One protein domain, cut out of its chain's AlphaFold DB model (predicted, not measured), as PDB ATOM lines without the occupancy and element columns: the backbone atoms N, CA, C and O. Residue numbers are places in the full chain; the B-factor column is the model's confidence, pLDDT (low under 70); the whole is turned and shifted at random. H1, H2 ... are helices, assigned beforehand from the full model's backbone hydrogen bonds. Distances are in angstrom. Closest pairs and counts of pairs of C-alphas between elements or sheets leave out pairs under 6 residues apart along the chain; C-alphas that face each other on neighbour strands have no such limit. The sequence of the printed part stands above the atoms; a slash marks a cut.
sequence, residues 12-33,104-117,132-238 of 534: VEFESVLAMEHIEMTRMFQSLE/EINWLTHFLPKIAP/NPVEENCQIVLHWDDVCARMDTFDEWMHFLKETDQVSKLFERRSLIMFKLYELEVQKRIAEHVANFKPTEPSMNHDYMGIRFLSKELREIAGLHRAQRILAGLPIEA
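AT A GLANCE: This is residues 12 to 33, 104 to 117 and 132 to 238 of the 534 residues of the protein "Scarecrow-like protein 23" of Dorcoceras hygrometricum (UniProt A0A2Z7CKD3). Three long helices, H5, H6 and H7, lie side by side in a row with H6 in the middle, each running opposite ways to the next. The short helix H4 packs on H7 where H7 begins, the small pair H1 and H2 sits loosely by H5, and residues 112 to 117, after H3, stick out as a free arm that adds to the length. The printed part has 143 residues with seven named helices, H1 to H7 in chain order, and no named strand; its class is all helix. The whole is loose, with a radius of gyration of the C-alphas of 19.8 A and spans of 68 by 33 by 27 A; without residues 112 to 117 and 200 to 205, which stand free, the body spans 53 by 33 by 26 A.

HOW THE PARTS SIT: Begin with H6, residues 167 to 196, the hub, which touches three other helices. Look at Tyr 182: its C-alpha is 7.0 A from that of Val 147, the closest pair between H6 and H5, residues 144 to 161. These two form a helical hairpin, at a shallow tilt of 25 degrees, opposite ways. With residues 176 to 190 alone H6 touches H7, residues 204 to 231, closest at the C-alphas of Ile 190 and Ile 211, 6.8 A; this is a second helical hairpin, also at a shallow tilt of 25 degrees, opposite ways. H5 and H7 are apart. H4, residues 133 to 141, touches residues 206 to 210 of H7 alone, closest at the C-alphas of Val 134 and Gly 210, 6.4 A, at a steep tilt of 43 degrees. H4 and H6 only just touch, with 3 pairs of C-alphas within 8 A, closest at Val 141 and Arg 189, 5.9 A. The helix packing is part aligned, part crossed: of four touching pairs given a tilt, two are shallow. H2, residues 23 to 33, is close to H5 but not clearly touching, the C-alphas of Met 28 and Thr 153 being 7.7 A apart. H1, residues 14 to 18, touches H2, closest at the C-alphas of Leu 18 and Thr 26, 4.9 A. H3, residues 107 to 111, touches no helix but is near H7. In H1 to H7 every O i to N i+4 pair is within hydrogen-bond range.

IN THESE COORDINATES: Find C-alpha 167 at (-3.336, 1.959, -52.004); from there H6 runs 43.3 A to C-alpha 196 at (-22.791, 29.245, -24.572). H7 runs 40.8 A, ending at C-alpha 231 at (-7.426, -5.318, -34.475). H5 measures 24.7 A, H2 15.3 A and H4 11.7 A; H3 and H1 are short, 6.3 A and 5.9 A.

THE WHOLE: The C-alphas farthest apart, Glu 21 and Pro 117, are 72.0 A apart. Residues 34 to 103 and 118 to 131 are not printed; the C-alpha gaps across these cuts are 34.4 A and 24.0 A. Of the links printed whole, H6 to H7 is short and the others are tight. Mean pLDDT of the printed part is 74.2; 37 residues are under 70, among them 104 to 114 and 132 to 144.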
ATOM      1  N   VAL A  12       6.168  10.310 -40.606       57.78
ATOM      2  CA  VAL A  12       6.318  11.522 -41.397       57.78
ATOM      3  C   VAL A  12       7.048  12.509 -40.507       57.78
ATOM      4  O   VAL A  12       6.466  13.072 -39.584       57.78
ATOM      5  N   GLU A  13       8.344  12.686 -40.745       73.31
ATOM      6  CA  GLU A  13       9.063  13.822 -40.177       73.31
ATOM      7  C   GLU A  13       8.510  15.092 -40.820       73.31
ATOM      8  O   GLU A  13       8.817  15.405 -41.972       73.31
ATOM      9  N   PHE A  14       7.670  15.819 -40.080       73.69
ATOM     10  CA  PHE A  14       7.096  17.079 -40.549       73.69
ATOM     11  C   PHE A  14       8.187  18.068 -40.969       73.69
ATOM     12  O   PHE A  14       8.017  18.745 -41.974       73.69
ATOM     13  N   GLU A  15       9.335  18.095 -40.285       76.69
ATOM     14  CA  GLU A  15      10.475  18.934 -40.681       76.69
ATOM     15  C   GLU A  15      11.012  18.576 -42.072       76.69
ATOM     16  O   GLU A  15      11.239  19.465 -42.893       76.69
ATOM     17  N   SER A  16      11.139  17.283 -42.376       74.75
ATOM     18  CA  SER A  16      11.604  16.799 -43.679       74.75
ATOM     19  C   SER A  16      10.608  17.107 -44.806       74.75
ATOM     20  O   SER A  16      11.023  17.357 -45.937       74.75
ATOM     21  N   VAL A  17       9.302  17.141 -44.514       74.19
ATOM     22  CA  VAL A  17       8.274  17.491 -45.508       74.19
ATOM     23  C   VAL A  17       8.110  19.003 -45.678       74.19
ATOM     24  O   VAL A  17       7.929  19.471 -46.799       74.19
ATOM     25  N   LEU A  18       8.228  19.781 -44.600       80.62
ATOM     26  CA  LEU A  18       8.193  21.247 -44.651       80.62
ATOM     27  C   LEU A  18       9.459  21.839 -45.293       80.62
ATOM     28  O   LEU A  18       9.413  22.930 -45.856       80.62
ATOM     29  N   ALA A  19      10.583  21.120 -45.247       76.81
ATOM     30  CA  ALA A  19      11.811  21.482 -45.952       76.81
ATOM     31  C   ALA A  19      11.782  21.133 -47.454       76.81
ATOM     32  O   ALA A  19      12.735  21.431 -48.179       76.81
ATOM     33  N   MET A  20      10.719  20.481 -47.936       76.44
ATOM     34  CA  MET A  20      10.629  20.018 -49.314       76.44
ATOM     35  C   MET A  20      10.258  21.173 -50.256       76.44
ATOM     36  O   MET A  20       9.343  21.947 -49.996       76.44
ATOM     37  N   GLU A  21      10.926  21.275 -51.409       82.44
ATOM     38  CA  GLU A  21      10.782  22.415 -52.341       82.44
ATOM     39  C   GLU A  21       9.388  22.509 -53.014       82.44
ATOM     40  O   GLU A  21       9.097  23.441 -53.767       82.44
ATOM     41  N   HIS A  22       8.490  21.556 -52.737       82.00
ATOM     42  CA  HIS A  22       7.129  21.540 -53.261       82.00
ATOM     43  C   HIS A  22       6.219  22.475 -52.450       82.00
ATOM     44  O   HIS A  22       5.623  22.081 -51.444       82.00
ATOM     45  N   ILE A  23       6.096  23.720 -52.915       81.94
ATOM     46  CA  ILE A  23       5.345  24.808 -52.261       81.94
ATOM     47  C   ILE A  23       3.919  24.389 -51.879       81.94
ATOM     48  O   ILE A  23       3.472  24.665 -50.769       81.94
ATOM     49  N   GLU A  24       3.204  23.692 -52.765       77.38
ATOM     50  CA  GLU A  24       1.824  23.258 -52.498       77.38
ATOM     51  C   GLU A  24       1.752  22.179 -51.412       77.38
ATOM     52  O   GLU A  24       0.827  22.177 -50.602       77.38
ATOM     53  N   MET A  25       2.761  21.304 -51.329       68.06
ATOM     54  CA  MET A  25       2.788  20.239 -50.324       68.06
ATOM     55  C   MET A  25       3.154  20.808 -48.958       68.06
ATOM     56  O   MET A  25       2.484  20.513 -47.977       68.06
ATOM     57  N   THR A  26       4.146  21.695 -48.915       80.44
ATOM     58  CA  THR A  26       4.511  22.438 -47.703       80.44
ATOM     59  C   THR A  26       3.307  23.198 -47.152       80.44
ATOM     60  O   THR A  26       3.012  23.108 -45.965       80.44
ATOM     61  N   ARG A  27       2.538  23.872 -48.020       82.81
ATOM     62  CA  ARG A  27       1.330  24.603 -47.617       82.81
ATOM     63  C   ARG A  27       0.240  23.680 -47.062       82.81
ATOM     64  O   ARG A  27      -0.377  24.035 -46.065       82.81
ATOM     65  N   MET A  28       0.030  22.503 -47.655       74.50
ATOM     66  CA  MET A  28      -0.891  21.495 -47.110       74.50
ATOM     67  C   MET A  28      -0.438  20.951 -45.750       74.50
ATOM     68  O   MET A  28      -1.262  20.794 -44.852       74.50
ATOM     69  N   PHE A  29       0.857  20.680 -45.577       76.06
ATOM     70  CA  PHE A  29       1.398  20.201 -44.303       76.06
ATOM     71  C   PHE A  29       1.322  21.258 -43.202       76.06
ATOM     72  O   PHE A  29       1.020  20.909 -42.064       76.06
ATOM     73  N   GLN A  30       1.498  22.536 -43.547       83.31
ATOM     74  CA  GLN A  30       1.252  23.645 -42.627       83.31
ATOM     75  C   GLN A  30      -0.222  23.690 -42.196       83.31
ATOM     76  O   GLN A  30      -0.505  23.756 -41.007       83.31
ATOM     77  N   SER A  31      -1.168  23.542 -43.135       80.31
ATOM     78  CA  SER A  31      -2.597  23.467 -42.802       80.31
ATOM     79  C   SER A  31      -2.927  22.272 -41.898       80.31
ATOM     80  O   SER A  31      -3.744  22.392 -40.992       80.31
ATOM     81  N   LEU A  32      -2.295  21.110 -42.113       75.06
ATOM     82  CA  LEU A  32      -2.441  19.940 -41.235       75.06
ATOM     83  C   LEU A  32      -1.865  20.195 -39.835       75.06
ATOM     84  O   LEU A  32      -2.460  19.775 -38.843       75.06
ATOM     85  N   GLU A  33      -0.737  20.895 -39.738       80.50
ATOM     86  CA  GLU A  33      -0.155  21.317 -38.463       80.50
ATOM     87  C   GLU A  33      -1.088  22.276 -37.710       80.50
ATOM     88  O   GLU A  33      -1.367  22.042 -36.533       80.50
ATOM     89  N   GLU A 104     -29.725   4.404 -37.610       40.81
ATOM     90  CA  GLU A 104     -30.711   5.439 -37.914       40.81
ATOM     91  C   GLU A 104     -31.480   5.765 -36.625       40.81
ATOM     92  O   GLU A 104     -32.197   4.927 -36.072       40.81
ATOM     93  N   ILE A 105     -31.260   6.961 -36.083       52.59
ATOM     94  CA  ILE A 105     -31.842   7.374 -34.808       52.59
ATOM     95  C   ILE A 105     -33.237   7.936 -35.072       52.59
ATOM     96  O   ILE A 105     -33.399   8.967 -35.724       52.59
ATOM     97  N   ASN A 106     -34.267   7.279 -34.533       60.16
ATOM     98  CA  ASN A 106     -35.640   7.778 -34.579       60.16
ATOM     99  C   ASN A 106     -35.850   8.856 -33.504       60.16
ATOM    100  O   ASN A 106     -36.414   8.599 -32.434       60.16
ATOM    101  N   TRP A 107     -35.390  10.072 -33.807       58.28
ATOM    102  CA  TRP A 107     -35.518  11.247 -32.944       58.28
ATOM    103  C   TRP A 107     -36.968  11.441 -32.476       58.28
ATOM    104  O   TRP A 107     -37.216  11.622 -31.287       58.28
ATOM    105  N   LEU A 108     -37.955  11.272 -33.359       52.00
ATOM    106  CA  LEU A 108     -39.366  11.506 -33.041       52.00
ATOM    107  C   LEU A 108     -39.844  10.735 -31.795       52.00
ATOM    108  O   LEU A 108     -40.612  11.254 -30.994       52.00
ATOM    109  N   THR A 109     -39.358   9.511 -31.591       61.03
ATOM    110  CA  THR A 109     -39.753   8.692 -30.432       61.03
ATOM    111  C   THR A 109     -39.097   9.104 -29.115       61.03
ATOM    112  O   THR A 109     -39.663   8.844 -28.054       61.03
ATOM    113  N   HIS A 110     -37.941   9.768 -29.167       58.12
ATOM    114  CA  HIS A 110     -37.198  10.199 -27.983       58.12
ATOM    115  C   HIS A 110     -37.609  11.589 -27.477       58.12
ATOM    116  O   HIS A 110     -37.488  11.838 -26.280       58.12
ATOM    117  N   PHE A 111     -38.119  12.466 -28.353       59.59
ATOM    118  CA  PHE A 111     -38.436  13.867 -28.017       59.59
ATOM    119  C   PHE A 111     -39.929  14.165 -27.848       59.59
ATOM    120  O   PHE A 111     -40.286  15.298 -27.536       59.59
ATOM    121  N   LEU A 112     -40.821  13.186 -28.027       67.88
ATOM    122  CA  LEU A 112     -42.238  13.424 -27.755       67.88
ATOM    123  C   LEU A 112     -42.468  13.588 -26.243       67.88
ATOM    124  O   LEU A 112     -42.110  12.686 -25.477       67.88
ATOM    125  N   PRO A 113     -43.113  14.686 -25.801       62.06
ATOM    126  CA  PRO A 113     -43.530  14.837 -24.417       62.06
ATOM    127  C   PRO A 113     -44.338  13.613 -23.987       62.06
ATOM    128  O   PRO A 113     -45.224  13.149 -24.716       62.06
ATOM    129  N   LYS A 114     -44.050  13.080 -22.797       67.88
ATOM    130  CA  LYS A 114     -44.850  12.003 -22.205       67.88
ATOM    131  C   LYS A 114     -46.205  12.571 -21.782       67.88
ATOM    132  O   LYS A 114     -46.415  12.910 -20.626       67.88
ATOM    133  N   ILE A 115     -47.123  12.692 -22.733       75.69
ATOM    134  CA  ILE A 115     -48.506  13.091 -22.466       75.69
ATOM    135  C   ILE A 115     -49.202  11.907 -21.790       75.69
ATOM    136  O   ILE A 115     -49.181  10.787 -22.320       75.69
ATOM    137  N   ALA A 116     -49.819  12.149 -20.630       81.00
ATOM    138  CA  ALA A 116     -50.587  11.131 -19.929       81.00
ATOM    139  C   ALA A 116     -51.661  10.541 -20.866       81.00
ATOM    140  O   ALA A 116     -52.267  11.275 -21.654       81.00
ATOM    141  N   PRO A 117     -51.937   9.224 -20.810       81.62
ATOM    142  CA  PRO A 117     -52.918   8.595 -21.698       81.62
ATOM    143  C   PRO A 117     -54.293   9.281 -21.677       81.62
ATOM    144  O   PRO A 117     -54.969   9.331 -22.700       81.62
ATOM    145  N   ASN A 132     -37.304  21.615 -35.807       54.31
ATOM    146  CA  ASN A 132     -36.905  20.837 -34.646       54.31
ATOM    147  C   ASN A 132     -35.515  21.337 -34.206       54.31
ATOM    148  O   ASN A 132     -34.586  21.251 -35.008       54.31
ATOM    149  N   PRO A 133     -35.341  21.877 -32.986       56.25
ATOM    150  CA  PRO A 133     -34.059  22.438 -32.552       56.25
ATOM    151  C   PRO A 133     -32.932  21.399 -32.603       56.25
ATOM    152  O   PRO A 133     -31.767  21.737 -32.768       56.25
ATOM    153  N   VAL A 134     -33.283  20.112 -32.558       51.16
ATOM    154  CA  VAL A 134     -32.373  18.997 -32.826       51.16
ATOM    155  C   VAL A 134     -31.883  18.970 -34.272       51.16
ATOM    156  O   VAL A 134     -30.730  18.650 -34.498       51.16
ATOM    157  N   GLU A 135     -32.726  19.260 -35.258       54.50
ATOM    158  CA  GLU A 135     -32.345  19.259 -36.672       54.50
ATOM    159  C   GLU A 135     -31.463  20.464 -37.005       54.50
ATOM    160  O   GLU A 135     -30.446  20.296 -37.671       54.50
ATOM    161  N   GLU A 136     -31.766  21.637 -36.438       61.53
ATOM    162  CA  GLU A 136     -30.866  22.795 -36.482       61.53
ATOM    163  C   GLU A 136     -29.535  22.478 -35.780       61.53
ATOM    164  O   GLU A 136     -28.476  22.693 -36.363       61.53
ATOM    165  N   ASN A 137     -29.553  21.868 -34.588       58.47
ATOM    166  CA  ASN A 137     -28.328  21.469 -33.889       58.47
ATOM    167  C   ASN A 137     -27.567  20.354 -34.614       58.47
ATOM    168  O   ASN A 137     -26.347  20.393 -34.639       58.47
ATOM    169  N   CYS A 138     -28.226  19.385 -35.245       57.94
ATOM    170  CA  CYS A 138     -27.565  18.363 -36.058       57.94
ATOM    171  C   CYS A 138     -26.941  18.985 -37.309       57.94
ATOM    172  O   CYS A 138     -25.836  18.602 -37.669       57.94
ATOM    173  N   GLN A 139     -27.583  19.975 -37.933       59.12
ATOM    174  CA  GLN A 139     -27.008  20.736 -39.048       59.12
ATOM    175  C   GLN A 139     -25.854  21.660 -38.607       59.12
ATOM    176  O   GLN A 139     -24.911  21.867 -39.366       59.12
ATOM    177  N   ILE A 140     -25.887  22.191 -37.379       59.00
ATOM    178  CA  ILE A 140     -24.834  23.049 -36.801       59.00
ATOM    179  C   ILE A 140     -23.634  22.222 -36.306       59.00
ATOM    180  O   ILE A 140     -22.481  22.581 -36.556       59.00
ATOM    181  N   VAL A 141     -23.890  21.108 -35.617       54.91
ATOM    182  CA  VAL A 141     -22.876  20.153 -35.134       54.91
ATOM    183  C   VAL A 141     -22.225  19.435 -36.309       54.91
ATOM    184  O   VAL A 141     -21.023  19.181 -36.287       54.91
ATOM    185  N   LEU A 142     -22.994  19.166 -37.362       60.59
ATOM    186  CA  LEU A 142     -22.510  18.609 -38.611       60.59
ATOM    187  C   LEU A 142     -22.480  19.692 -39.684       60.59
ATOM    188  O   LEU A 142     -23.117  19.547 -40.729       60.59
ATOM    189  N   HIS A 143     -21.708  20.758 -39.460       66.12
ATOM    190  CA  HIS A 143     -21.264  21.614 -40.560       66.12
ATOM    191  C   HIS A 143     -20.299  20.802 -41.440       66.12
ATOM    192  O   HIS A 143     -19.084  21.006 -41.443       66.12
ATOM    193  N   TRP A 144     -20.864  19.800 -42.121       68.56
ATOM    194  CA  TRP A 144     -20.176  18.832 -42.951       68.56
ATOM    195  C   TRP A 144     -19.368  19.550 -44.006       68.56
ATOM    196  O   TRP A 144     -18.305  19.062 -44.326       68.56
ATOM    197  N   ASP A 145     -19.791  20.726 -44.463       77.94
ATOM    198  CA  ASP A 145     -19.060  21.533 -45.436       77.94
ATOM    199  C   ASP A 145     -17.605  21.800 -45.020       77.94
ATOM    200  O   ASP A 145     -16.711  21.715 -45.855       77.94
ATOM    201  N   ASP A 146     -17.332  22.044 -43.734       75.94
ATOM    202  CA  ASP A 146     -15.975  22.344 -43.258       75.94
ATOM    203  C   ASP A 146     -15.117  21.077 -43.083       75.94
ATOM    204  O   ASP A 146     -13.906  21.078 -43.321       75.94
ATOM    205  N   VAL A 147     -15.756  19.959 -42.717       72.19
ATOM    206  CA  VAL A 147     -15.119  18.632 -42.686       72.19
ATOM    207  C   VAL A 147     -14.863  18.138 -44.112       72.19
ATOM    208  O   VAL A 147     -13.766  17.673 -44.403       72.19
ATOM    209  N   CYS A 148     -15.829  18.300 -45.012       78.75
ATOM    210  CA  CYS A 148     -15.767  17.973 -46.432       78.75
ATOM    211  C   CYS A 148     -14.700  18.809 -47.142       78.75
ATOM    212  O   CYS A 148     -13.870  18.241 -47.834       78.75
ATOM    213  N   ALA A 149     -14.612  20.121 -46.903       83.12
ATOM    214  CA  ALA A 149     -13.548  20.947 -47.481       83.12
ATOM    215  C   ALA A 149     -12.147  20.493 -47.024       83.12
ATOM    216  O   ALA A 149     -11.191  20.456 -47.808       83.12
ATOM    217  N   ARG A 150     -12.015  20.083 -45.752       78.44
ATOM    218  CA  ARG A 150     -10.780  19.468 -45.238       78.44
ATOM    219  C   ARG A 150     -10.517  18.088 -45.851       78.44
ATOM    220  O   ARG A 150      -9.363  17.768 -46.131       78.44
ATOM    221  N   MET A 151     -11.557  17.295 -46.104       78.25
ATOM    222  CA  MET A 151     -11.451  16.017 -46.816       78.25
ATOM    223  C   MET A 151     -11.004  16.183 -48.253       78.25
ATOM    224  O   MET A 151     -10.161  15.411 -48.689       78.25
ATOM    225  N   ASP A 152     -11.533  17.169 -48.966       81.25
ATOM    226  CA  ASP A 152     -11.178  17.430 -50.357       81.25
ATOM    227  C   ASP A 152      -9.682  17.757 -50.460       81.25
ATOM    228  O   ASP A 152      -8.971  17.189 -51.288       81.25
ATOM    229  N   THR A 153      -9.167  18.559 -49.519       82.50
ATOM    230  CA  THR A 153      -7.724  18.840 -49.395       82.50
ATOM    231  C   THR A 153      -6.919  17.557 -49.141       82.50
ATOM    232  O   THR A 153      -5.854  17.340 -49.722       82.50
ATOM    233  N   PHE A 154      -7.426  16.667 -48.283       78.44
ATOM    234  CA  PHE A 154      -6.787  15.379 -48.018       78.44
ATOM    235  C   PHE A 154      -6.859  14.433 -49.227       78.44
ATOM    236  O   PHE A 154      -5.918  13.685 -49.478       78.44
ATOM    237  N   ASP A 155      -7.942  14.466 -49.998       80.38
ATOM    238  CA  ASP A 155      -8.139  13.649 -51.193       80.38
ATOM    239  C   ASP A 155      -7.221  14.078 -52.336       80.38
ATOM    240  O   ASP A 155      -6.644  13.214 -53.002       80.38
ATOM    241  N   GLU A 156      -6.998  15.382 -52.513       84.50
ATOM    242  CA  GLU A 156      -5.970  15.909 -53.415       84.50
ATOM    243  C   GLU A 156      -4.575  15.391 -53.030       84.50
ATOM    244  O   GLU A 156      -3.834  14.875 -53.876       84.50
ATOM    245  N   TRP A 157      -4.237  15.420 -51.737       78.38
ATOM    246  CA  TRP A 157      -2.978  14.870 -51.227       78.38
ATOM    247  C   TRP A 157      -2.865  13.349 -51.421       78.38
ATOM    248  O   TRP A 157      -1.833  12.825 -51.848       78.38
ATOM    249  N   MET A 158      -3.941  12.615 -51.157       75.62
ATOM    250  CA  MET A 158      -4.021  11.172 -51.379       75.62
ATOM    251  C   MET A 158      -3.851  10.813 -52.852       75.62
ATOM    252  O   MET A 158      -3.240   9.792 -53.177       75.62
ATOM    253  N   HIS A 159      -4.365  11.653 -53.752       79.31
ATOM    254  CA  HIS A 159      -4.188  11.491 -55.185       79.31
ATOM    255  C   HIS A 159      -2.718  11.656 -55.593       79.31
ATOM    256  O   HIS A 159      -2.261  10.939 -56.486       79.31
ATOM    257  N   PHE A 160      -1.969  12.525 -54.906       74.75
ATOM    258  CA  PHE A 160      -0.521  12.662 -55.073       74.75
ATOM    259  C   PHE A 160       0.242  11.426 -54.560       74.75
ATOM    260  O   PHE A 160       1.161  10.940 -55.214       74.75
ATOM    261  N   LEU A 161      -0.175  10.835 -53.434       68.69
ATOM    262  CA  LEU A 161       0.466   9.631 -52.881       68.69
ATOM    263  C   LEU A 161       0.128   8.320 -53.599       68.69
ATOM    264  O   LEU A 161       0.805   7.308 -53.386       68.69
ATOM    265  N   LYS A 162      -0.898   8.321 -54.453       66.56
ATOM    266  CA  LYS A 162      -1.359   7.148 -55.208       66.56
ATOM    267  C   LYS A 162      -0.298   6.581 -56.161       66.56
ATOM    268  O   LYS A 162      -0.418   5.427 -56.560       66.56
ATOM    269  N   GLU A 163       0.748   7.345 -56.487       66.44
ATOM    270  CA  GLU A 163       1.916   6.852 -57.235       66.44
ATOM    271  C   GLU A 163       2.783   5.857 -56.442       66.44
ATOM    272  O   GLU A 163       3.635   5.187 -57.022       66.44
ATOM    273  N   THR A 164       2.557   5.701 -55.133       57.06
ATOM    274  CA  THR A 164       3.267   4.725 -54.296       57.06
ATOM    275  C   THR A 164       2.371   3.512 -54.004       57.06
ATOM    276  O   THR A 164       1.250   3.654 -53.524       57.06
ATOM    277  N   ASP A 165       2.853   2.302 -54.312       52.22
ATOM    278  CA  ASP A 165       2.132   1.010 -54.432       52.22
ATOM    279  C   ASP A 165       1.397   0.454 -53.174       52.22
ATOM    280  O   ASP A 165       1.244  -0.756 -53.005       52.22
ATOM    281  N   GLN A 166       0.906   1.284 -52.248       71.31
ATOM    282  CA  GLN A 166       0.223   0.839 -51.020       71.31
ATOM    283  C   GLN A 166      -1.186   1.422 -50.861       71.31
ATOM    284  O   GLN A 166      -1.592   1.803 -49.764       71.31
ATOM    285  N   VAL A 167      -1.962   1.428 -51.948       65.81
ATOM    286  CA  VAL A 167      -3.336   1.959 -52.004       65.81
ATOM    287  C   VAL A 167      -4.236   1.413 -50.881       65.81
ATOM    288  O   VAL A 167      -4.987   2.181 -50.291       65.81
ATOM    289  N   SER A 168      -4.139   0.130 -50.507       72.38
ATOM    290  CA  SER A 168      -4.967  -0.450 -49.431       72.38
ATOM    291  C   SER A 168      -4.689   0.161 -48.052       72.38
ATOM    292  O   SER A 168      -5.614   0.605 -47.376       72.38
ATOM    293  N   LYS A 169      -3.415   0.270 -47.661       75.38
ATOM    294  CA  LYS A 169      -3.008   0.935 -46.409       75.38
ATOM    295  C   LYS A 169      -3.316   2.427 -46.431       75.38
ATOM    296  O   LYS A 169      -3.573   3.025 -45.391       75.38
ATOM    297  N   LEU A 170      -3.270   3.030 -47.614       75.00
ATOM    298  CA  LEU A 170      -3.617   4.427 -47.821       75.00
ATOM    299  C   LEU A 170      -5.110   4.660 -47.516       75.00
ATOM    300  O   LEU A 170      -5.445   5.581 -46.777       75.00
ATOM    301  N   PHE A 171      -5.998   3.785 -48.000       73.62
ATOM    302  CA  PHE A 171      -7.433   3.832 -47.690       73.62
ATOM    303  C   PHE A 171      -7.732   3.623 -46.201       73.62
ATOM    304  O   PHE A 171      -8.552   4.352 -45.641       73.62
ATOM    305  N   GLU A 172      -7.049   2.685 -45.541       80.00
ATOM    306  CA  GLU A 172      -7.175   2.488 -44.089       80.00
ATOM    307  C   GLU A 172      -6.770   3.754 -43.318       80.00
ATOM    308  O   GLU A 172      -7.502   4.218 -42.446       80.00
ATOM    309  N   ARG A 173      -5.646   4.377 -43.692       78.38
ATOM    310  CA  ARG A 173      -5.182   5.633 -43.082       78.38
ATOM    311  C   ARG A 173      -6.131   6.796 -43.332       78.38
ATOM    312  O   ARG A 173      -6.408   7.541 -42.398       78.38
ATOM    313  N   ARG A 174      -6.656   6.926 -44.553       80.31
ATOM    314  CA  ARG A 174      -7.670   7.933 -44.892       80.31
ATOM    315  C   ARG A 174      -8.874   7.816 -43.972       80.31
ATOM    316  O   ARG A 174      -9.310   8.821 -43.431       80.31
ATOM    317  N   SER A 175      -9.372   6.597 -43.777       79.69
ATOM    318  CA  SER A 175     -10.499   6.326 -42.883       79.69
ATOM    319  C   SER A 175     -10.195   6.773 -41.446       79.69
ATOM    320  O   SER A 175     -10.971   7.516 -40.853       79.69
ATOM    321  N   LEU A 176      -9.020   6.417 -40.912       80.62
ATOM    322  CA  LEU A 176      -8.603   6.803 -39.555       80.62
ATOM    323  C   LEU A 176      -8.470   8.327 -39.381       80.62
ATOM    324  O   LEU A 176      -8.915   8.872 -38.373       80.62
ATOM    325  N   ILE A 177      -7.858   9.014 -40.350       82.00
ATOM    326  CA  ILE A 177      -7.694  10.478 -40.335       82.00
ATOM    327  C   ILE A 177      -9.062  11.154 -40.400       82.00
ATOM    328  O   ILE A 177      -9.320  12.101 -39.660       82.00
ATOM    329  N   MET A 178      -9.959  10.609 -41.219       80.88
ATOM    330  CA  MET A 178     -11.335  11.064 -41.326       80.88
ATOM    331  C   MET A 178     -12.085  11.004 -40.003       80.88
ATOM    332  O   MET A 178     -12.648  12.002 -39.556       80.88
ATOM    333  N   PHE A 179     -12.051   9.847 -39.344       79.12
ATOM    334  CA  PHE A 179     -12.686   9.691 -38.041       79.12
ATOM    335  C   PHE A 179     -12.082  10.628 -36.995       79.12
ATOM    336  O   PHE A 179     -12.820  11.159 -36.170       79.12
ATOM    337  N   LYS A 180     -10.768  10.881 -37.046       82.44
ATOM    338  CA  LYS A 180     -10.111  11.781 -36.095       82.44
ATOM    339  C   LYS A 180     -10.485  13.248 -36.309       82.44
ATOM    340  O   LYS A 180     -10.738  13.949 -35.337       82.44
ATOM    341  N   LEU A 181     -10.568  13.703 -37.562       82.69
ATOM    342  CA  LEU A 181     -11.058  15.044 -37.897       82.69
ATOM    343  C   LEU A 181     -12.508  15.239 -37.452       82.69
ATOM    344  O   LEU A 181     -12.836  16.262 -36.856       82.69
ATOM    345  N   TYR A 182     -13.350  14.236 -37.702       80.00
ATOM    346  CA  TYR A 182     -14.737  14.241 -37.258       80.00
ATOM    347  C   TYR A 182     -14.840  14.326 -35.730       80.00
ATOM    348  O   TYR A 182     -15.539  15.187 -35.207       80.00
ATOM    349  N   GLU A 183     -14.095  13.484 -35.007       81.06
ATOM    350  CA  GLU A 183     -14.045  13.502 -33.542       81.06
ATOM    351  C   GLU A 183     -13.659  14.891 -33.005       81.06
ATOM    352  O   GLU A 183     -14.356  15.421 -32.140       81.06
ATOM    353  N   LEU A 184     -12.598  15.500 -33.548       83.00
ATOM    354  CA  LEU A 184     -12.121  16.821 -33.126       83.00
ATOM    355  C   LEU A 184     -13.148  17.927 -33.391       83.00
ATOM    356  O   LEU A 184     -13.376  18.770 -32.521       83.00
ATOM    357  N   GLU A 185     -13.788  17.936 -34.563       82.31
ATOM    358  CA  GLU A 185     -14.761  18.981 -34.895       82.31
ATOM    359  C   GLU A 185     -16.024  18.861 -34.039       82.31
ATOM    360  O   GLU A 185     -16.512  19.862 -33.510       82.31
ATOM    361  N   VAL A 186     -16.523  17.642 -33.815       81.00
ATOM    362  CA  VAL A 186     -17.694  17.450 -32.955       81.00
ATOM    363  C   VAL A 186     -17.365  17.805 -31.501       81.00
ATOM    364  O   VAL A 186     -18.160  18.478 -30.845       81.00
ATOM    365  N   GLN A 187     -16.180  17.440 -30.999       81.50
ATOM    366  CA  GLN A 187     -15.726  17.853 -29.664       81.50
ATOM    367  C   GLN A 187     -15.667  19.376 -29.525       81.50
ATOM    368  O   GLN A 187     -16.163  19.928 -28.540       81.50
ATOM    369  N   LYS A 188     -15.113  20.071 -30.525       85.50
ATOM    370  CA  LYS A 188     -15.065  21.536 -30.561       85.50
ATOM    371  C   LYS A 188     -16.467  22.144 -30.510       85.50
ATOM    372  O   LYS A 188     -16.707  23.044 -29.709       85.50
ATOM    373  N   ARG A 189     -17.412  21.627 -31.301       81.19
ATOM    374  CA  ARG A 189     -18.807  22.096 -31.300       81.19
ATOM    375  C   ARG A 189     -19.509  21.855 -29.972       81.19
ATOM    376  O   ARG A 189     -20.206  22.745 -29.494       81.19
ATOM    377  N   ILE A 190     -19.297  20.697 -29.346       81.06
ATOM    378  CA  ILE A 190     -19.823  20.414 -28.004       81.06
ATOM    379  C   ILE A 190     -19.259  21.416 -26.992       81.06
ATOM    380  O   ILE A 190     -20.015  21.968 -26.196       81.06
ATOM    381  N   ALA A 191     -17.955  21.699 -27.038       83.62
ATOM    382  CA  ALA A 191     -17.329  22.687 -26.162       83.62
ATOM    383  C   ALA A 191     -17.896  24.103 -26.376       83.62
ATOM    384  O   ALA A 191     -18.227  24.777 -25.401       83.62
ATOM    385  N   GLU A 192     -18.071  24.532 -27.631       84.88
ATOM    386  CA  GLU A 192     -18.714  25.807 -27.983       84.88
ATOM    387  C   GLU A 192     -20.158  25.880 -27.463       84.88
ATOM    388  O   GLU A 192     -20.548  26.877 -26.850       84.88
ATOM    389  N   HIS A 193     -20.950  24.822 -27.657       80.31
ATOM    390  CA  HIS A 193     -22.335  24.767 -27.186       80.31
ATOM    391  C   HIS A 193     -22.424  24.846 -25.666       80.31
ATOM    392  O   HIS A 193     -23.217  25.619 -25.135       80.31
ATOM    393  N   VAL A 194     -21.592  24.080 -24.961       80.88
ATOM    394  CA  VAL A 194     -21.572  24.069 -23.495       80.88
ATOM    395  C   VAL A 194     -21.111  25.414 -22.934       80.88
ATOM    396  O   VAL A 194     -21.673  25.875 -21.946       80.88
ATOM    397  N   ALA A 195     -20.146  26.086 -23.569       85.50
ATOM    398  CA  ALA A 195     -19.712  27.420 -23.148       85.50
ATOM    399  C   ALA A 195     -20.818  28.480 -23.298       85.50
ATOM    400  O   ALA A 195     -20.908  29.400 -22.485       85.50
ATOM    401  N   ASN A 196     -21.668  28.343 -24.317       82.94
ATOM    402  CA  ASN A 196     -22.791  29.245 -24.572       82.94
ATOM    403  C   ASN A 196     -24.074  28.850 -23.817       82.94
ATOM    404  O   ASN A 196     -25.042  29.615 -23.813       82.94
ATOM    405  N   PHE A 197     -24.085  27.682 -23.170       80.75
ATOM    406  CA  PHE A 197     -25.235  27.167 -22.444       80.75
ATOM    407  C   PHE A 197     -25.466  27.987 -21.170       80.75
ATOM    408  O   PHE A 197     -24.717  27.916 -20.194       80.75
ATOM    409  N   LYS A 198     -26.537  28.781 -21.165       83.75
ATOM    410  CA  LYS A 198     -27.099  29.313 -19.919       83.75
ATOM    411  C   LYS A 198     -27.854  28.154 -19.255       83.75
ATOM    412  O   LYS A 198     -28.292  27.282 -19.972       83.75
ATOM    413  N   PRO A 199     -27.990  28.061 -17.928       78.44
ATOM    414  CA  PRO A 199     -28.795  26.997 -17.304       78.44
ATOM    415  C   PRO A 199     -30.197  27.453 -16.851       78.44
ATOM    416  O   PRO A 199     -30.986  26.645 -16.385       78.44
ATOM    417  N   THR A 200     -30.532  28.742 -16.980       82.81
ATOM    418  CA  THR A 200     -31.723  29.358 -16.360       82.81
ATOM    419  C   THR A 200     -33.024  29.339 -17.183       82.81
ATOM    420  O   THR A 200     -34.062  29.739 -16.670       82.81
ATOM    421  N   GLU A 201     -33.002  28.918 -18.447       79.69
ATOM    422  CA  GLU A 201     -34.165  28.884 -19.360       79.69
ATOM    423  C   GLU A 201     -34.763  27.460 -19.539       79.69
ATOM    424  O   GLU A 201     -34.081  26.536 -19.983       79.69
ATOM    425  N   PRO A 202     -36.069  27.253 -19.291       67.12
ATOM    426  CA  PRO A 202     -36.709  25.933 -19.412       67.12
ATOM    427  C   PRO A 202     -36.654  25.287 -20.811       67.12
ATOM    428  O   PRO A 202     -36.670  24.061 -20.925       67.12
ATOM    429  N   SER A 203     -36.552  26.072 -21.894       62.06
ATOM    430  CA  SER A 203     -36.423  25.545 -23.267       62.06
ATOM    431  C   SER A 203     -35.113  24.788 -23.507       62.06
ATOM    432  O   SER A 203     -35.013  24.025 -24.467       62.06
ATOM    433  N   MET A 204     -34.129  24.952 -22.626       65.12
ATOM    434  CA  MET A 204     -32.783  24.403 -22.789       65.12
ATOM    435  C   MET A 204     -32.663  22.926 -22.418       65.12
ATOM    436  O   MET A 204     -31.630  22.312 -22.682       65.12
ATOM    437  N   ASN A 205     -33.724  22.318 -21.879       74.00
ATOM    438  CA  ASN A 205     -33.735  20.881 -21.607       74.00
ATOM    439  C   ASN A 205     -33.605  20.048 -22.906       74.00
ATOM    440  O   ASN A 205     -33.019  18.967 -22.899       74.00
ATOM    441  N   HIS A 206     -34.083  20.565 -24.047       73.50
ATOM    442  CA  HIS A 206     -33.977  19.876 -25.341       73.50
ATOM    443  C   HIS A 206     -32.551  19.908 -25.907       73.50
ATOM    444  O   HIS A 206     -32.027  18.862 -26.290       73.50
ATOM    445  N   ASP A 207     -31.901  21.076 -25.903       75.06
ATOM    446  CA  ASP A 207     -30.511  21.226 -26.359       75.06
ATOM    447  C   ASP A 207     -29.559  20.394 -25.500       75.06
ATOM    448  O   ASP A 207     -28.678  19.702 -26.009       75.06
ATOM    449  N   TYR A 208     -29.799  20.389 -24.191       77.56
ATOM    450  CA  TYR A 208     -29.049  19.590 -23.240       77.56
ATOM    451  C   TYR A 208     -29.122  18.084 -23.537       77.56
ATOM    452  O   TYR A 208     -28.101  17.394 -23.585       77.56
ATOM    453  N   MET A 209     -30.329  17.571 -23.794       79.44
ATOM    454  CA  MET A 209     -30.532  16.165 -24.147       79.44
ATOM    455  C   MET A 209     -29.905  15.823 -25.503       79.44
ATOM    456  O   MET A 209     -29.332  14.741 -25.643       79.44
ATOM    457  N   GLY A 210     -29.938  16.750 -26.467       80.19
ATOM    458  CA  GLY A 210     -29.226  16.623 -27.741       80.19
ATOM    459  C   GLY A 210     -27.710  16.501 -27.556       80.19
ATOM    460  O   GLY A 210     -27.099  15.566 -28.070       80.19
ATOM    461  N   ILE A 211     -27.106  17.380 -26.750       78.25
ATOM    462  CA  ILE A 211     -25.663  17.363 -26.455       78.25
ATOM    463  C   ILE A 211     -25.262  16.077 -25.722       78.25
ATOM    464  O   ILE A 211     -24.275  15.433 -26.088       78.25
ATOM    465  N   ARG A 212     -26.035  15.664 -24.708       82.00
ATOM    466  CA  ARG A 212     -25.796  14.419 -23.960       82.00
ATOM    467  C   ARG A 212     -25.839  13.202 -24.881       82.00
ATOM    468  O   ARG A 212     -25.001  12.308 -24.765       82.00
ATOM    469  N   PHE A 213     -26.810  13.170 -25.789       82.12
ATOM    470  CA  PHE A 213     -26.959  12.094 -26.758       82.12
ATOM    471  C   PHE A 213     -25.772  12.042 -27.734       82.12
ATOM    472  O   PHE A 213     -25.145  10.993 -27.867       82.12
ATOM    473  N   LEU A 214     -25.399  13.177 -28.336       78.69
ATOM    474  CA  LEU A 214     -24.249  13.273 -29.245       78.69
ATOM    475  C   LEU A 214     -22.938  12.852 -28.569       78.69
ATOM    476  O   LEU A 214     -22.156  12.096 -29.142       78.69
ATOM    477  N   SER A 215     -22.723  13.283 -27.325       79.19
ATOM    478  CA  SER A 215     -21.535  12.921 -26.542       79.19
ATOM    479  C   SER A 215     -21.452  11.409 -26.299       79.19
ATOM    480  O   SER A 215     -20.371  10.820 -26.351       79.19
ATOM    481  N   LYS A 216     -22.599  10.757 -26.072       84.44
ATOM    482  CA  LYS A 216     -22.679   9.303 -25.906       84.44
ATOM    483  C   LYS A 216     -22.358   8.560 -27.207       84.44
ATOM    484  O   LYS A 216     -21.549   7.637 -27.174       84.44
ATOM    485  N   GLU A 217     -22.951   8.969 -28.327       79.56
ATOM    486  CA  GLU A 217     -22.696   8.358 -29.642       79.56
ATOM    487  C   GLU A 217     -21.230   8.508 -30.063       79.56
ATOM    488  O   GLU A 217     -20.596   7.538 -30.477       79.56
ATOM    489  N   LEU A 218     -20.631   9.687 -29.866       79.81
ATOM    490  CA  LEU A 218     -19.202   9.896 -30.118       79.81
ATOM    491  C   LEU A 218     -18.322   8.954 -29.308       79.81
ATOM    492  O   LEU A 218     -17.346   8.423 -29.830       79.81
ATOM    493  N   ARG A 219     -18.663   8.728 -28.036       82.69
ATOM    494  CA  ARG A 219     -17.925   7.810 -27.164       82.69
ATOM    495  C   ARG A 219     -18.000   6.373 -27.679       82.69
ATOM    496  O   ARG A 219     -17.003   5.654 -27.622       82.69
ATOM    497  N   GLU A 220     -19.154   5.963 -28.197       84.25
ATOM    498  CA  GLU A 220     -19.344   4.643 -28.801       84.25
ATOM    499  C   GLU A 220     -18.537   4.503 -30.100       84.25
ATOM    500  O   GLU A 220     -17.769   3.550 -30.243       84.25
ATOM    501  N   ILE A 221     -18.598   5.501 -30.989       78.44
ATOM    502  CA  ILE A 221     -17.806   5.549 -32.228       78.44
ATOM    503  C   ILE A 221     -16.302   5.534 -31.923       78.44
ATOM    504  O   ILE A 221     -15.558   4.748 -32.514       78.44
ATOM    505  N   ALA A 222     -15.840   6.348 -30.971       78.81
ATOM    506  CA  ALA A 222     -14.443   6.379 -30.543       78.81
ATOM    507  C   ALA A 222     -13.999   5.024 -29.966       78.81
ATOM    508  O   ALA A 222     -12.888   4.560 -30.239       78.81
ATOM    509  N   GLY A 223     -14.877   4.344 -29.220       84.81
ATOM    510  CA  GLY A 223     -14.658   2.986 -28.725       84.81
ATOM    511  C   GLY A 223     -14.508   1.959 -29.851       84.81
ATOM    512  O   GLY A 223     -13.553   1.176 -29.843       84.81
ATOM    513  N   LEU A 224     -15.396   1.997 -30.848       81.75
ATOM    514  CA  LEU A 224     -15.332   1.136 -32.033       81.75
ATOM    515  C   LEU A 224     -14.046   1.370 -32.828       81.75
ATOM    516  O   LEU A 224     -13.343   0.422 -33.173       81.75
ATOM    517  N   HIS A 225     -13.694   2.629 -33.062       79.06
ATOM    518  CA  HIS A 225     -12.473   3.005 -33.763       79.06
ATOM    519  C   HIS A 225     -11.210   2.562 -33.002       79.06
ATOM    520  O   HIS A 225     -10.270   2.028 -33.597       79.06
ATOM    521  N   ARG A 226     -11.195   2.690 -31.668       81.44
ATOM    522  CA  ARG A 226     -10.112   2.159 -30.827       81.44
ATOM    523  C   ARG A 226      -9.991   0.642 -30.968       81.44
ATOM    524  O   ARG A 226      -8.878   0.142 -31.118       81.44
ATOM    525  N   ALA A 227     -11.107  -0.085 -30.960       80.62
ATOM    526  CA  ALA A 227     -11.115  -1.531 -31.172       80.62
ATOM    527  C   ALA A 227     -10.605  -1.913 -32.574       80.62
ATOM    528  O   ALA A 227      -9.801  -2.837 -32.700       80.62
ATOM    529  N   GLN A 228     -10.990  -1.165 -33.613       78.38
ATOM    530  CA  GLN A 228     -10.487  -1.356 -34.977       78.38
ATOM    531  C   GLN A 228      -8.973  -1.132 -35.073       78.38
ATOM    532  O   GLN A 228      -8.279  -1.940 -35.688       78.38
ATOM    533  N   ARG A 229      -8.427  -0.095 -34.418       77.94
ATOM    534  CA  ARG A 229      -6.969   0.113 -34.344       77.94
ATOM    535  C   ARG A 229      -6.248  -1.063 -33.692       77.94
ATOM    536  O   ARG A 229      -5.227  -1.506 -34.216       77.94
ATOM    537  N   ILE A 230      -6.790  -1.581 -32.587       81.94
ATOM    538  CA  ILE A 230      -6.239  -2.756 -31.893       81.94
ATOM    539  C   ILE A 230      -6.204  -3.957 -32.835       81.94
ATOM    540  O   ILE A 230      -5.179  -4.629 -32.944       81.94
ATOM    541  N   LEU A 231      -7.307  -4.200 -33.544       77.19
ATOM    542  CA  LEU A 231      -7.426  -5.318 -34.475       77.19
ATOM    543  C   LEU A 231      -6.454  -5.192 -35.660       77.19
ATOM    544  O   LEU A 231      -5.902  -6.195 -36.106       77.19
ATOM    545  N   ALA A 232      -6.188  -3.967 -36.121       71.06
ATOM    546  CA  ALA A 232      -5.216  -3.668 -37.173       71.06
ATOM    547  C   ALA A 232      -3.744  -3.737 -36.708       71.06
ATOM    548  O   ALA A 232      -2.834  -3.488 -37.501       71.06
ATOM    549  N   GLY A 233      -3.484  -4.050 -35.431       80.50
ATOM    550  CA  GLY A 233      -2.132  -4.073 -34.864       80.50
ATOM    551  C   GLY A 233      -1.484  -2.688 -34.782       80.50
ATOM    552  O   GLY A 233      -0.258  -2.586 -34.712       80.50
ATOM    553  N   LEU A 234      -2.289  -1.623 -34.817       75.62
ATOM    554  CA  LEU A 234      -1.812  -0.259 -34.641       75.62
ATOM    555  C   LEU A 234      -1.649   0.031 -33.144       75.62
ATOM    556  O   LEU A 234      -2.479  -0.409 -32.340       75.62
ATOM    557  N   PRO A 235      -0.594   0.762 -32.743       74.25
ATOM    558  CA  PRO A 235      -0.382   1.096 -31.345       74.25
ATOM    559  C   PRO A 235      -1.599   1.847 -30.799       74.25
ATOM    560  O   PRO A 235      -2.071   2.825 -31.379       74.25
ATOM    561  N   ILE A 236      -2.117   1.362 -29.671       70.12
ATOM    562  CA  ILE A 236      -3.126   2.082 -28.905       70.12
ATOM    563  C   ILE A 236      -2.415   3.305 -28.344       70.12
ATOM    564  O   ILE A 236      -1.509   3.166 -27.520       70.12
ATOM    565  N   GLU A 237      -2.831   4.494 -28.759       58.44
ATOM    566  CA  GLU A 237      -2.562   5.705 -27.993       58.44
ATOM    567  C   GLU A 237      -3.266   5.519 -26.647       58.44
ATOM    568  O   GLU A 237      -4.464   5.757 -26.493       58.44
ATOM    569  N   ALA A 238      -2.555   4.961 -25.669       48.94
ATOM    570  CA  ALA A 238      -2.961   5.125 -24.289       48.94
ATOM    571  C   ALA A 238      -3.015   6.641 -24.045       48.94
ATOM    572  O   ALA A 238      -2.087   7.323 -24.492       48.94
TER     573      ALA A 238